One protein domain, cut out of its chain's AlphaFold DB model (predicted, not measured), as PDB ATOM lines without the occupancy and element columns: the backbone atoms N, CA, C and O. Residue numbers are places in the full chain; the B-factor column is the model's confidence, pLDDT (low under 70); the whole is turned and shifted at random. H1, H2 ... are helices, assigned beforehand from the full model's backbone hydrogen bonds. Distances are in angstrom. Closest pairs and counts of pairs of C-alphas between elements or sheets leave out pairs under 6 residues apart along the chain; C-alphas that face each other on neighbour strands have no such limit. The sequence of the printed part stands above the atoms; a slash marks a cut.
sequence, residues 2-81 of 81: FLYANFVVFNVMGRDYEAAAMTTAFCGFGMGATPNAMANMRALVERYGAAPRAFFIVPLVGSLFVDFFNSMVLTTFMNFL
ATOM      1  N   PHE A   2      34.369  68.638 130.191       74.62
ATOM      2  CA  PHE A   2      33.723  67.334 129.951       74.62
ATOM      3  C   PHE A   2      32.939  66.751 131.148       74.62
ATOM      4  O   PHE A   2      31.763  66.438 131.004       74.62
ATOM      5  N   LEU A   3      33.550  66.674 132.337       76.31
ATOM      6  CA  LEU A   3      32.883  66.147 133.540       76.31
ATOM      7  C   LEU A   3      31.673  66.998 133.955       76.31
ATOM      8  O   LEU A   3      30.597  66.471 134.204       76.31
ATOM      9  N   TYR A   4      31.823  68.322 133.967       80.00
ATOM     10  CA  TYR A   4      30.746  69.240 134.351       80.00
ATOM     11  C   TYR A   4      29.595  69.247 133.335       80.00
ATOM     12  O   TYR A   4      28.423  69.191 133.693       80.00
ATOM     13  N   ALA A   5      29.940  69.256 132.052       78.44
ATOM     14  CA  ALA A   5      29.006  69.191 130.944       78.44
ATOM     15  C   ALA A   5      28.140  67.920 131.009       78.44
ATOM     16  O   ALA A   5      26.925  67.992 130.856       78.44
ATOM     17  N   ASN A   6      28.751  66.769 131.297       76.38
ATOM     18  CA  ASN A   6      28.060  65.481 131.302       76.38
ATOM     19  C   ASN A   6      27.252  65.239 132.593       76.38
ATOM     20  O   ASN A   6      26.089  64.854 132.537       76.38
ATOM     21  N   PHE A   7      27.835  65.511 133.766       75.19
ATOM     22  CA  PHE A   7      27.181  65.212 135.045       75.19
ATOM     23  C   PHE A   7      26.209  66.295 135.519       75.19
ATOM     24  O   PHE A   7      25.234  65.976 136.198       75.19
ATOM     25  N   VAL A   8      26.461  67.562 135.177       83.56
ATOM     26  CA  VAL A   8      25.654  68.694 135.652       83.56
ATOM     27  C   VAL A   8      24.769  69.216 134.532       83.56
ATOM     28  O   VAL A   8      23.553  69.103 134.622       83.56
ATOM     29  N   VAL A   9      25.354  69.740 133.452       81.94
ATOM     30  CA  VAL A   9      24.590  70.467 132.421       81.94
ATOM     31  C   VAL A   9      23.602  69.552 131.699       81.94
ATOM     32  O   VAL A   9      22.412  69.852 131.651       81.94
ATOM     33  N   PHE A  10      24.061  68.398 131.213       85.44
ATOM     34  CA  PHE A  10      23.203  67.435 130.521       85.44
ATOM     35  C   PHE A  10      22.091  66.880 131.423       85.44
ATOM     36  O   PHE A  10      20.964  66.658 130.978       85.44
ATOM     37  N   ASN A  11      22.395  66.691 132.708       83.44
ATOM     38  CA  ASN A  11      21.457  66.141 133.678       83.44
ATOM     39  C   ASN A  11      20.382  67.161 134.092       83.44
ATOM     40  O   ASN A  11      19.220  66.797 134.245       83.44
ATOM     41  N   VAL A  12      20.759  68.435 134.233       84.44
ATOM     42  CA  VAL A  12      19.852  69.538 134.589       84.44
ATOM     43  C   VAL A  12      18.933  69.915 133.424       84.44
ATOM     44  O   VAL A  12      17.768  70.223 133.650       84.44
ATOM     45  N   MET A  13      19.408  69.834 132.178       81.44
ATOM     46  CA  MET A  13      18.619  70.192 130.989       81.44
ATOM     47  C   MET A  13      17.604  69.120 130.545       81.44
ATOM     48  O   MET A  13      16.970  69.285 129.507       81.44
ATOM     49  N   GLY A  14      17.424  68.035 131.306       81.75
ATOM     50  CA  GLY A  14      16.378  67.036 131.044       81.75
ATOM     51  C   GLY A  14      16.810  65.833 130.202       81.75
ATOM     52  O   GLY A  14      15.974  64.994 129.891       81.75
ATOM     53  N   ARG A  15      18.111  65.693 129.897       84.75
ATOM     54  CA  ARG A  15      18.707  64.538 129.186       84.75
ATOM     55  C   ARG A  15      18.198  64.283 127.754       84.75
ATOM     56  O   ARG A  15      18.432  63.205 127.214       84.75
ATOM     57  N   ASP A  16      17.565  65.265 127.120       88.50
ATOM     58  CA  ASP A  16      17.109  65.167 125.728       88.50
ATOM     59  C   ASP A  16      18.188  65.586 124.711       88.50
ATOM     60  O   ASP A  16      19.240  66.126 125.059       88.50
ATOM     61  N   TYR A  17      17.913  65.405 123.415       87.44
ATOM     62  CA  TYR A  17      18.792  65.894 122.343       87.44
ATOM     63  C   TYR A  17      19.073  67.402 122.455       87.44
ATOM     64  O   TYR A  17      20.200  67.852 122.250       87.44
ATOM     65  N   GLU A  18      18.080  68.195 122.860       88.06
ATOM     66  CA  GLU A  18      18.302  69.620 123.105       88.06
ATOM     67  C   GLU A  18      19.187  69.887 124.326       88.06
ATOM     68  O   GLU A  18      19.969  70.836 124.301       88.06
ATOM     69  N   ALA A  19      19.148  69.027 125.348       87.38
ATOM     70  CA  ALA A  19      20.080  69.095 126.469       87.38
ATOM     71  C   ALA A  19      21.516  68.838 126.003       87.38
ATOM     72  O   ALA A  19      22.437  69.554 126.404       87.38
ATOM     73  N   ALA A  20      21.714  67.863 125.110       87.62
ATOM     74  CA  ALA A  20      23.010  67.622 124.482       87.62
ATOM     75  C   ALA A  20      23.467  68.843 123.667       87.62
ATOM     76  O   ALA A  20      24.592  69.304 123.857       87.62
ATOM     77  N   ALA A  21      22.578  69.435 122.856       90.19
ATOM     78  CA  ALA A  21      22.864  70.640 122.076       90.19
ATOM     79  C   ALA A  21      23.281  71.830 122.959       90.19
ATOM     80  O   ALA A  21      24.332  72.435 122.718       90.19
ATOM     81  N   MET A  22      22.534  72.105 124.033       89.50
ATOM     82  CA  MET A  22      22.870  73.141 125.018       89.50
ATOM     83  C   MET A  22      24.204  72.863 125.718       89.50
ATOM     84  O   MET A  22      24.983  73.783 125.952       89.50
ATOM     85  N   THR A  23      24.510  71.597 125.996       89.75
ATOM     86  CA  THR A  23      25.776  71.188 126.616       89.75
ATOM     87  C   THR A  23      26.974  71.446 125.690       89.75
ATOM     88  O   THR A  23      28.003  71.959 126.135       89.75
ATOM     89  N   THR A  24      26.847  71.182 124.383       89.56
ATOM     90  CA  THR A  24      27.855  71.575 123.373       89.56
ATOM     91  C   THR A  24      28.048  73.083 123.301       89.56
ATOM     92  O   THR A  24      29.185  73.551 123.207       89.56
ATOM     93  N   ALA A  25      26.952  73.840 123.376       89.81
ATOM     94  CA  ALA A  25      26.995  75.294 123.436       89.81
ATOM     95  C   ALA A  25      27.745  75.778 124.675       89.81
ATOM     96  O   ALA A  25      28.630  76.614 124.558       89.81
ATOM     97  N   PHE A  26      27.451  75.209 125.842       88.69
ATOM     98  CA  PHE A  26      28.114  75.542 127.099       88.69
ATOM     99  C   PHE A  26      29.626  75.285 127.034       88.69
ATOM    100  O   PHE A  26      30.428  76.150 127.387       88.69
ATOM    101  N   CYS A  27      30.031  74.131 126.494       88.81
ATOM    102  CA  CYS A  27      31.438  73.837 126.223       88.81
ATOM    103  C   CYS A  27      32.070  74.841 125.246       88.81
ATOM    104  O   CYS A  27      33.204  75.259 125.463       88.81
ATOM    105  N   GLY A  28      31.355  75.236 124.187       88.31
ATOM    106  CA  GLY A  28      31.831  76.233 123.224       88.31
ATOM    107  C   GLY A  28      31.943  77.638 123.811       88.31
ATOM    108  O   GLY A  28      32.923  78.332 123.553       88.31
ATOM    109  N   PHE A  29      31.000  78.026 124.665       87.06
ATOM    110  CA  PHE A  29      31.016  79.299 125.376       87.06
ATOM    111  C   PHE A  29      32.241  79.400 126.289       87.06
ATOM    112  O   PHE A  29      32.949  80.401 126.267       87.06
ATOM    113  N   GLY A  30      32.563  78.319 127.010       83.88
ATOM    114  CA  GLY A  30      33.752  78.254 127.864       83.88
ATOM    115  C   GLY A  30      35.092  78.352 127.124       83.88
ATOM    116  O   GLY A  30      36.111  78.562 127.771       83.88
ATOM    117  N   MET A  31      35.114  78.218 125.792       84.94
ATOM    118  CA  MET A  31      36.321  78.419 124.977       84.94
ATOM    119  C   MET A  31      36.517  79.871 124.523       84.94
ATOM    120  O   MET A  31      37.505  80.164 123.855       84.94
ATOM    121  N   GLY A  32      35.599  80.788 124.833       82.06
ATOM    122  CA  GLY A  32      35.838  82.211 124.598       82.06
ATOM    123  C   GLY A  32      34.584  83.066 124.677       82.06
ATOM    124  O   GLY A  32      34.506  83.951 125.519       82.06
ATOM    125  N   ALA A  33      33.621  82.830 123.782       82.19
ATOM    126  CA  ALA A  33      32.444  83.684 123.647       82.19
ATOM    127  C   ALA A  33      31.259  82.961 122.977       82.19
ATOM    128  O   ALA A  33      31.386  81.854 122.445       82.19
ATOM    129  N   THR A  34      30.108  83.635 122.928       87.19
ATOM    130  CA  THR A  34      28.880  83.214 122.231       87.19
ATOM    131  C   THR A  34      29.085  82.683 120.798       87.19
ATOM    132  O   THR A  34      28.501  81.645 120.482       87.19
ATOM    133  N   PRO A  35      29.912  83.285 119.912       88.00
ATOM    134  CA  PRO A  35      30.156  82.728 118.575       88.00
ATOM    135  C   PRO A  35      30.776  81.323 118.593       88.00
ATOM    136  O   PRO A  35      30.413  80.496 117.757       88.00
ATOM    137  N   ASN A  36      31.630  81.004 119.572       90.06
ATOM    138  CA  ASN A  36      32.216  79.665 119.709       90.06
ATOM    139  C   ASN A  36      31.163  78.640 120.155       90.06
ATOM    140  O   ASN A  36      31.139  77.512 119.662       90.06
ATOM    141  N   ALA A  37      30.249  79.042 121.045       89.44
ATOM    142  CA  ALA A  37      29.093  78.229 121.425       89.44
ATOM    143  C   ALA A  37      28.231  77.879 120.204       89.44
ATOM    144  O   ALA A  37      27.881  76.716 119.997       89.44
ATOM    145  N   MET A  38      27.944  78.873 119.363       90.31
ATOM    146  CA  MET A  38      27.146  78.700 118.148       90.31
ATOM    147  C   MET A  38      27.849  77.835 117.101       90.31
ATOM    148  O   MET A  38      27.203  76.984 116.491       90.31
ATOM    149  N   ALA A  39      29.163  78.000 116.921       91.38
ATOM    150  CA  ALA A  39      29.957  77.163 116.022       91.38
ATOM    151  C   ALA A  39      29.918  75.683 116.443       91.38
ATOM    152  O   ALA A  39      29.634  74.814 115.619       91.38
ATOM    153  N   ASN A  40      30.095  75.399 117.738       90.88
ATOM    154  CA  ASN A  40      30.004  74.036 118.268       90.88
ATOM    155  C   ASN A  40      28.605  73.434 118.120       90.88
ATOM    156  O   ASN A  40      28.469  72.272 117.738       90.88
ATOM    157  N   MET A  41      27.555  74.210 118.402       91.44
ATOM    158  CA  MET A  41      26.189  73.733 118.200       91.44
ATOM    159  C   MET A  41      25.882  73.466 116.726       91.44
ATOM    160  O   MET A  41      25.165  72.516 116.428       91.44
ATOM    161  N   ARG A  42      26.427  74.262 115.793       90.31
ATOM    162  CA  ARG A  42      26.259  74.010 114.353       90.31
ATOM    163  C   ARG A  42      26.922  72.710 113.924       90.31
ATOM    164  O   ARG A  42      26.268  71.913 113.263       90.31
ATOM    165  N   ALA A  43      28.147  72.452 114.378       90.31
ATOM    166  CA  ALA A  43      28.832  71.190 114.104       90.31
ATOM    167  C   ALA A  43      28.058  69.966 114.637       90.31
ATOM    168  O   ALA A  43      28.091  68.897 114.026       90.31
ATOM    169  N   LEU A  44      27.338  70.111 115.760       90.75
ATOM    170  CA  LEU A  44      26.441  69.071 116.269       90.75
ATOM    171  C   LEU A  44      25.196  68.911 115.381       90.75
ATOM    172  O   LEU A  44      24.871  67.798 114.971       90.75
ATOM    173  N   VAL A  45      24.516  70.016 115.067       90.31
ATOM    174  CA  VAL A  45      23.267  70.011 114.290       90.31
ATOM    175  C   VAL A  45      23.463  69.472 112.872       90.31
ATOM    176  O   VAL A  45      22.599  68.750 112.380       90.31
ATOM    177  N   GLU A  46      24.607  69.745 112.242       91.25
ATOM    178  CA  GLU A  46      24.963  69.188 110.929       91.25
ATOM    179  C   GLU A  46      25.046  67.653 110.929       91.25
ATOM    180  O   GLU A  46      24.816  67.031 109.896       91.25
ATOM    181  N   ARG A  47      25.350  67.028 112.077       88.94
ATOM    182  CA  ARG A  47      25.490  65.567 112.197       88.94
ATOM    183  C   ARG A  47      24.259  64.865 112.762       88.94
ATOM    184  O   ARG A  47      23.991  63.735 112.367       88.94
ATOM    185  N   TYR A  48      23.544  65.496 113.693       86.69
ATOM    186  CA  TYR A  48      22.493  64.840 114.486       86.69
ATOM    187  C   TYR A  48      21.095  65.460 114.319       86.69
ATOM    188  O   TYR A  48      20.130  64.939 114.873       86.69
ATOM    189  N   GLY A  49      20.954  66.530 113.529       88.62
ATOM    190  CA  GLY A  49      19.672  67.181 113.242       88.62
ATOM    191  C   GLY A  49      19.452  68.487 114.012       88.62
ATOM    192  O   GLY A  49      20.221  68.861 114.893       88.62
ATOM    193  N   ALA A  50      18.404  69.233 113.661       88.00
ATOM    194  CA  ALA A  50      18.169  70.575 114.200       88.00
ATOM    195  C   ALA A  50      17.766  70.580 115.689       88.00
ATOM    196  O   ALA A  50      16.940  69.782 116.118       88.00
ATOM    197  N   ALA A  51      18.304  71.540 116.454       87.50
ATOM    198  CA  ALA A  51      17.962  71.800 117.860       87.50
ATOM    199  C   ALA A  51      17.472  73.256 118.044       87.50
ATOM    200  O   ALA A  51      18.225  74.118 118.511       87.50
ATOM    201  N   PRO A  52      16.242  73.581 117.605       85.44
ATOM    202  CA  PRO A  52      15.774  74.959 117.489       85.44
ATOM    203  C   PRO A  52      15.635  75.698 118.827       85.44
ATOM    204  O   PRO A  52      15.941  76.890 118.870       85.44
ATOM    205  N   ARG A  53      15.233  75.046 119.932       87.00
ATOM    206  CA  ARG A  53      15.106  75.761 121.217       87.00
ATOM    207  C   ARG A  53      16.481  76.093 121.789       87.00
ATOM    208  O   ARG A  53      16.683  77.203 122.274       87.00
ATOM    209  N   ALA A  54      17.450  75.184 121.665       87.00
ATOM    210  CA  ALA A  54      18.833  75.437 122.078       87.00
ATOM    211  C   ALA A  54      19.458  76.610 121.298       87.00
ATOM    212  O   ALA A  54      20.068  77.496 121.895       87.00
ATOM    213  N   PHE A  55      19.232  76.671 119.981       87.88
ATOM    214  CA  PHE A  55      19.711  77.765 119.127       87.88
ATOM    215  C   PHE A  55      19.087  79.127 119.438       87.88
ATOM    216  O   PHE A  55      19.709  80.148 119.158       87.88
ATOM    217  N   PHE A  56      17.886  79.153 120.012       88.94
ATOM    218  CA  PHE A  56      17.228  80.389 120.424       88.94
ATOM    219  C   PHE A  56      17.678  80.850 121.816       88.94
ATOM    220  O   PHE A  56      17.985  82.023 122.019       88.94
ATOM    221  N   ILE A  57      17.753  79.924 122.776       89.12
ATOM    222  CA  ILE A  57      18.042  80.240 124.181       89.12
ATOM    223  C   ILE A  57      19.515  80.621 124.379       89.12
ATOM    224  O   ILE A  57      19.809  81.586 125.082       89.12
ATOM    225  N   VAL A  58      20.450  79.894 123.758       89.31
ATOM    226  CA  VAL A  58      21.893  80.059 124.012       89.31
ATOM    227  C   VAL A  58      22.414  81.466 123.678       89.31
ATOM    228  O   VAL A  58      23.100  82.032 124.529       89.31
ATOM    229  N   PRO A  59      22.115  82.070 122.509       88.50
ATOM    230  CA  PRO A  59      22.541  83.438 122.217       88.50
ATOM    231  C   PRO A  59      21.929  84.444 123.181       88.50
ATOM    232  O   PRO A  59      22.626  85.314 123.682       88.50
ATOM    233  N   LEU A  60      20.636  84.297 123.470       90.00
ATOM    234  CA  LEU A  60      19.891  85.241 124.294       90.00
ATOM    235  C   LEU A  60      20.440  85.260 125.730       90.00
ATOM    236  O   LEU A  60      20.634  86.321 126.313       90.00
ATOM    237  N   VAL A  61      20.807  84.097 126.271       87.94
ATOM    238  CA  VAL A  61      21.521  84.010 127.552       87.94
ATOM    239  C   VAL A  61      22.951  84.527 127.439       87.94
ATOM    240  O   VAL A  61      23.351  85.373 128.234       87.94
ATOM    241  N   GLY A  62      23.705  84.053 126.450       83.44
ATOM    242  CA  GLY A  62      25.138  84.309 126.333       83.44
ATOM    243  C   GLY A  62      25.519  85.740 125.960       83.44
ATOM    244  O   GLY A  62      26.597  86.176 126.346       83.44
ATOM    245  N   SER A  63      24.678  86.466 125.215       83.25
ATOM    246  CA  SER A  63      24.969  87.839 124.782       83.25
ATOM    247  C   SER A  63      24.158  88.907 125.501       83.25
ATOM    248  O   SER A  63      24.662  90.002 125.666       83.25
ATOM    249  N   LEU A  64      22.906  88.644 125.887       86.12
ATOM    250  CA  LEU A  64      22.048  89.673 126.488       86.12
ATOM    251  C   LEU A  64      22.031  89.567 128.014       86.12
ATOM    252  O   LEU A  64      22.303  90.537 128.716       86.12
ATOM    253  N   PHE A  65      21.699  88.390 128.552       87.88
ATOM    254  CA  PHE A  65      21.568  88.236 130.002       87.88
ATOM    255  C   PHE A  65      22.909  88.340 130.730       87.88
ATOM    256  O   PHE A  65      22.956  88.917 131.815       87.88
ATOM    257  N   VAL A  66      23.996  87.838 130.134       87.31
ATOM    258  CA  VAL A  66      25.347  87.968 130.707       87.31
ATOM    259  C   VAL A  66      25.707  89.433 130.972       87.31
ATOM    260  O   VAL A  66      26.248  89.722 132.037       87.31
ATOM    261  N   ASP A  67      25.332  90.359 130.089       89.12
ATOM    262  CA  ASP A  67      25.628  91.787 130.254       89.12
ATOM    263  C   ASP A  67      24.840  92.418 131.413       89.12
ATOM    264  O   ASP A  67      25.385  93.229 132.171       89.12
ATOM    265  N   PHE A  68      23.582  92.008 131.619       90.25
ATOM    266  CA  PHE A  68      22.788  92.445 132.773       90.25
ATOM    267  C   PHE A  68      23.398  91.978 134.096       90.25
ATOM    268  O   PHE A  68      23.535  92.775 135.026       90.25
ATOM    269  N   PHE A  69      23.791  90.703 134.180       90.56
ATOM    270  CA  PHE A  69      24.452  90.174 135.373       90.56
ATOM    271  C   PHE A  69      25.817  90.820 135.587       90.56
ATOM    272  O   PHE A  69      26.142  91.172 136.715       90.56
ATOM    273  N   ASN A  70      26.597  91.028 134.526       90.19
ATOM    274  CA  ASN A  70      27.892  91.690 134.615       90.19
ATOM    275  C   ASN A  70      27.746  93.113 135.172       90.19
ATOM    276  O   ASN A  70      28.387  93.442 136.168       90.19
ATOM    277  N   SER A  71      26.835  93.907 134.604       92.38
ATOM    278  CA  SER A  71      26.561  95.273 135.063       92.38
ATOM    279  C   SER A  71      26.092  95.288 136.518       92.38
ATOM    280  O   SER A  71      26.616  96.046 137.327       92.38
ATOM    281  N   MET A  72      25.159  94.403 136.887       92.94
ATOM    282  CA  MET A  72      24.651  94.288 138.258       92.94
ATOM    283  C   MET A  72      25.753  93.918 139.257       92.94
ATOM    284  O   MET A  72      25.840  94.514 140.332       92.94
ATOM    285  N   VAL A  73      26.600  92.947 138.910       92.81
ATOM    286  CA  VAL A  73      27.717  92.504 139.746       92.81
ATOM    287  C   VAL A  73      28.721  93.643 139.912       92.81
ATOM    288  O   VAL A  73      29.084  93.959 141.042       92.81
ATOM    289  N   LEU A  74      29.100  94.321 138.826       93.44
ATOM    290  CA  LEU A  74      29.999  95.474 138.879       93.44
ATOM    291  C   LEU A  74      29.428  96.611 139.731       93.44
ATOM    292  O   LEU A  74      30.139  97.141 140.578       93.44
ATOM    293  N   THR A  75      28.151  96.966 139.565       92.12
ATOM    294  CA  THR A  75      27.497  97.989 140.392       92.12
ATOM    295  C   THR A  75      27.444  97.582 141.862       92.12
ATOM    296  O   THR A  75      27.648  98.422 142.734       92.12
ATOM    297  N   THR A  76      27.213  96.300 142.155       92.00
ATOM    298  CA  THR A  76      27.209  95.797 143.535       92.00
ATOM    299  C   THR A  76      28.600  95.907 144.150       92.00
ATOM    300  O   THR A  76      28.725  96.470 145.230       92.00
ATOM    301  N   PHE A  77      29.645  95.448 143.454       92.44
ATOM    302  CA  PHE A  77      31.028  95.573 143.922       92.44
ATOM    303  C   PHE A  77      31.478  97.032 144.056       92.44
ATOM    304  O   PHE A  77      32.151  97.348 145.028       92.44
ATOM    305  N   MET A  78      31.075  97.926 143.145       91.75
ATOM    306  CA  MET A  78      31.364  99.364 143.251       91.75
ATOM    307  C   MET A  78      30.688 100.033 144.449       91.75
ATOM    308  O   MET A  78      31.233 100.990 144.972       91.75
ATOM    309  N   ASN A  79      29.506  99.571 144.864       85.81
ATOM    310  CA  ASN A  79      28.812 100.116 146.034       85.81
ATOM    311  C   ASN A  79      29.248  99.460 147.357       85.81
ATOM    312  O   ASN A  79      28.958 100.004 148.420       85.81
ATOM    313  N   PHE A  80      29.871  98.275 147.309       78.75
ATOM    314  CA  PHE A  80      30.359  97.550 148.490       78.75
ATOM    315  C   PHE A  80      31.818  97.874 148.856       78.75
ATOM    316  O   PHE A  80      32.206  97.618 149.997       78.75
ATOM    317  N   LEU A  81      32.614  98.369 147.899       58.69
ATOM    318  CA  LEU A  81      33.990  98.848 148.084       58.69
ATOM    319  C   LEU A  81      33.997 100.350 148.401       58.69
ATOM    320  O   LEU A  81      34.776 100.744 149.297       58.69
TER     321      LEU A  81
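This is residues 2 to 81 of the 81 residues of the protein "Sodium--glutamate symport carrier (GltS)" of Clostridium sp. CAG:81 (UniProt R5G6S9). A compact head of helices, H1 packed on H2 and the hairpin of H2 and H3 joined by the first part of H4, has one long arm: residues 64 to 81, of which 64 to 80 belong to H4, stick out. H2, H3 and H4 make an up-and-down bundle, each running against the one before. The printed part has 80 residues with four named helices, H1 to H4, and no named strand: all helix, only just loose, close to compact, radius of gyration of the C-alphas 14.4 A, spans 49 by 24 by 20 A.

H1, residues 2 to 12, begins at C-alpha 2 (33.723, 67.334, 129.951). H2 is residues 17 to 29; H3, 34 to 48, measures 20.9 A. H4, 52 to 80, measures 41.0 A, with a kink of 29 degrees near residue 62, and ends at C-alpha 80 (30.359, 97.550, 148.490).

H1 touches the hub, H2 (closest C-alphas Phe 10 and Ala 19, 5.4 A). H2 and H3 form a helical hairpin (Gly 28 and Ala 37, 3.8 A). H3 and H4 form another at a shallow tilt of 22 degrees, H4 touching with residues 55 to 63 alone (Thr 34 and Gly 62, 5.7 A). H1 is apart from H3 and H4. Every O i to N i+4 pair is within hydrogen-bond range in H2; 4 of 7 are in H1, 10 of 11 in H3, 21 of 25 in H4.

The farthest C-alphas, Arg 47 and Leu 81, are 49.7 A apart. The printed part has no cut, its links are tight, and residue 81 has pLDDT under 70.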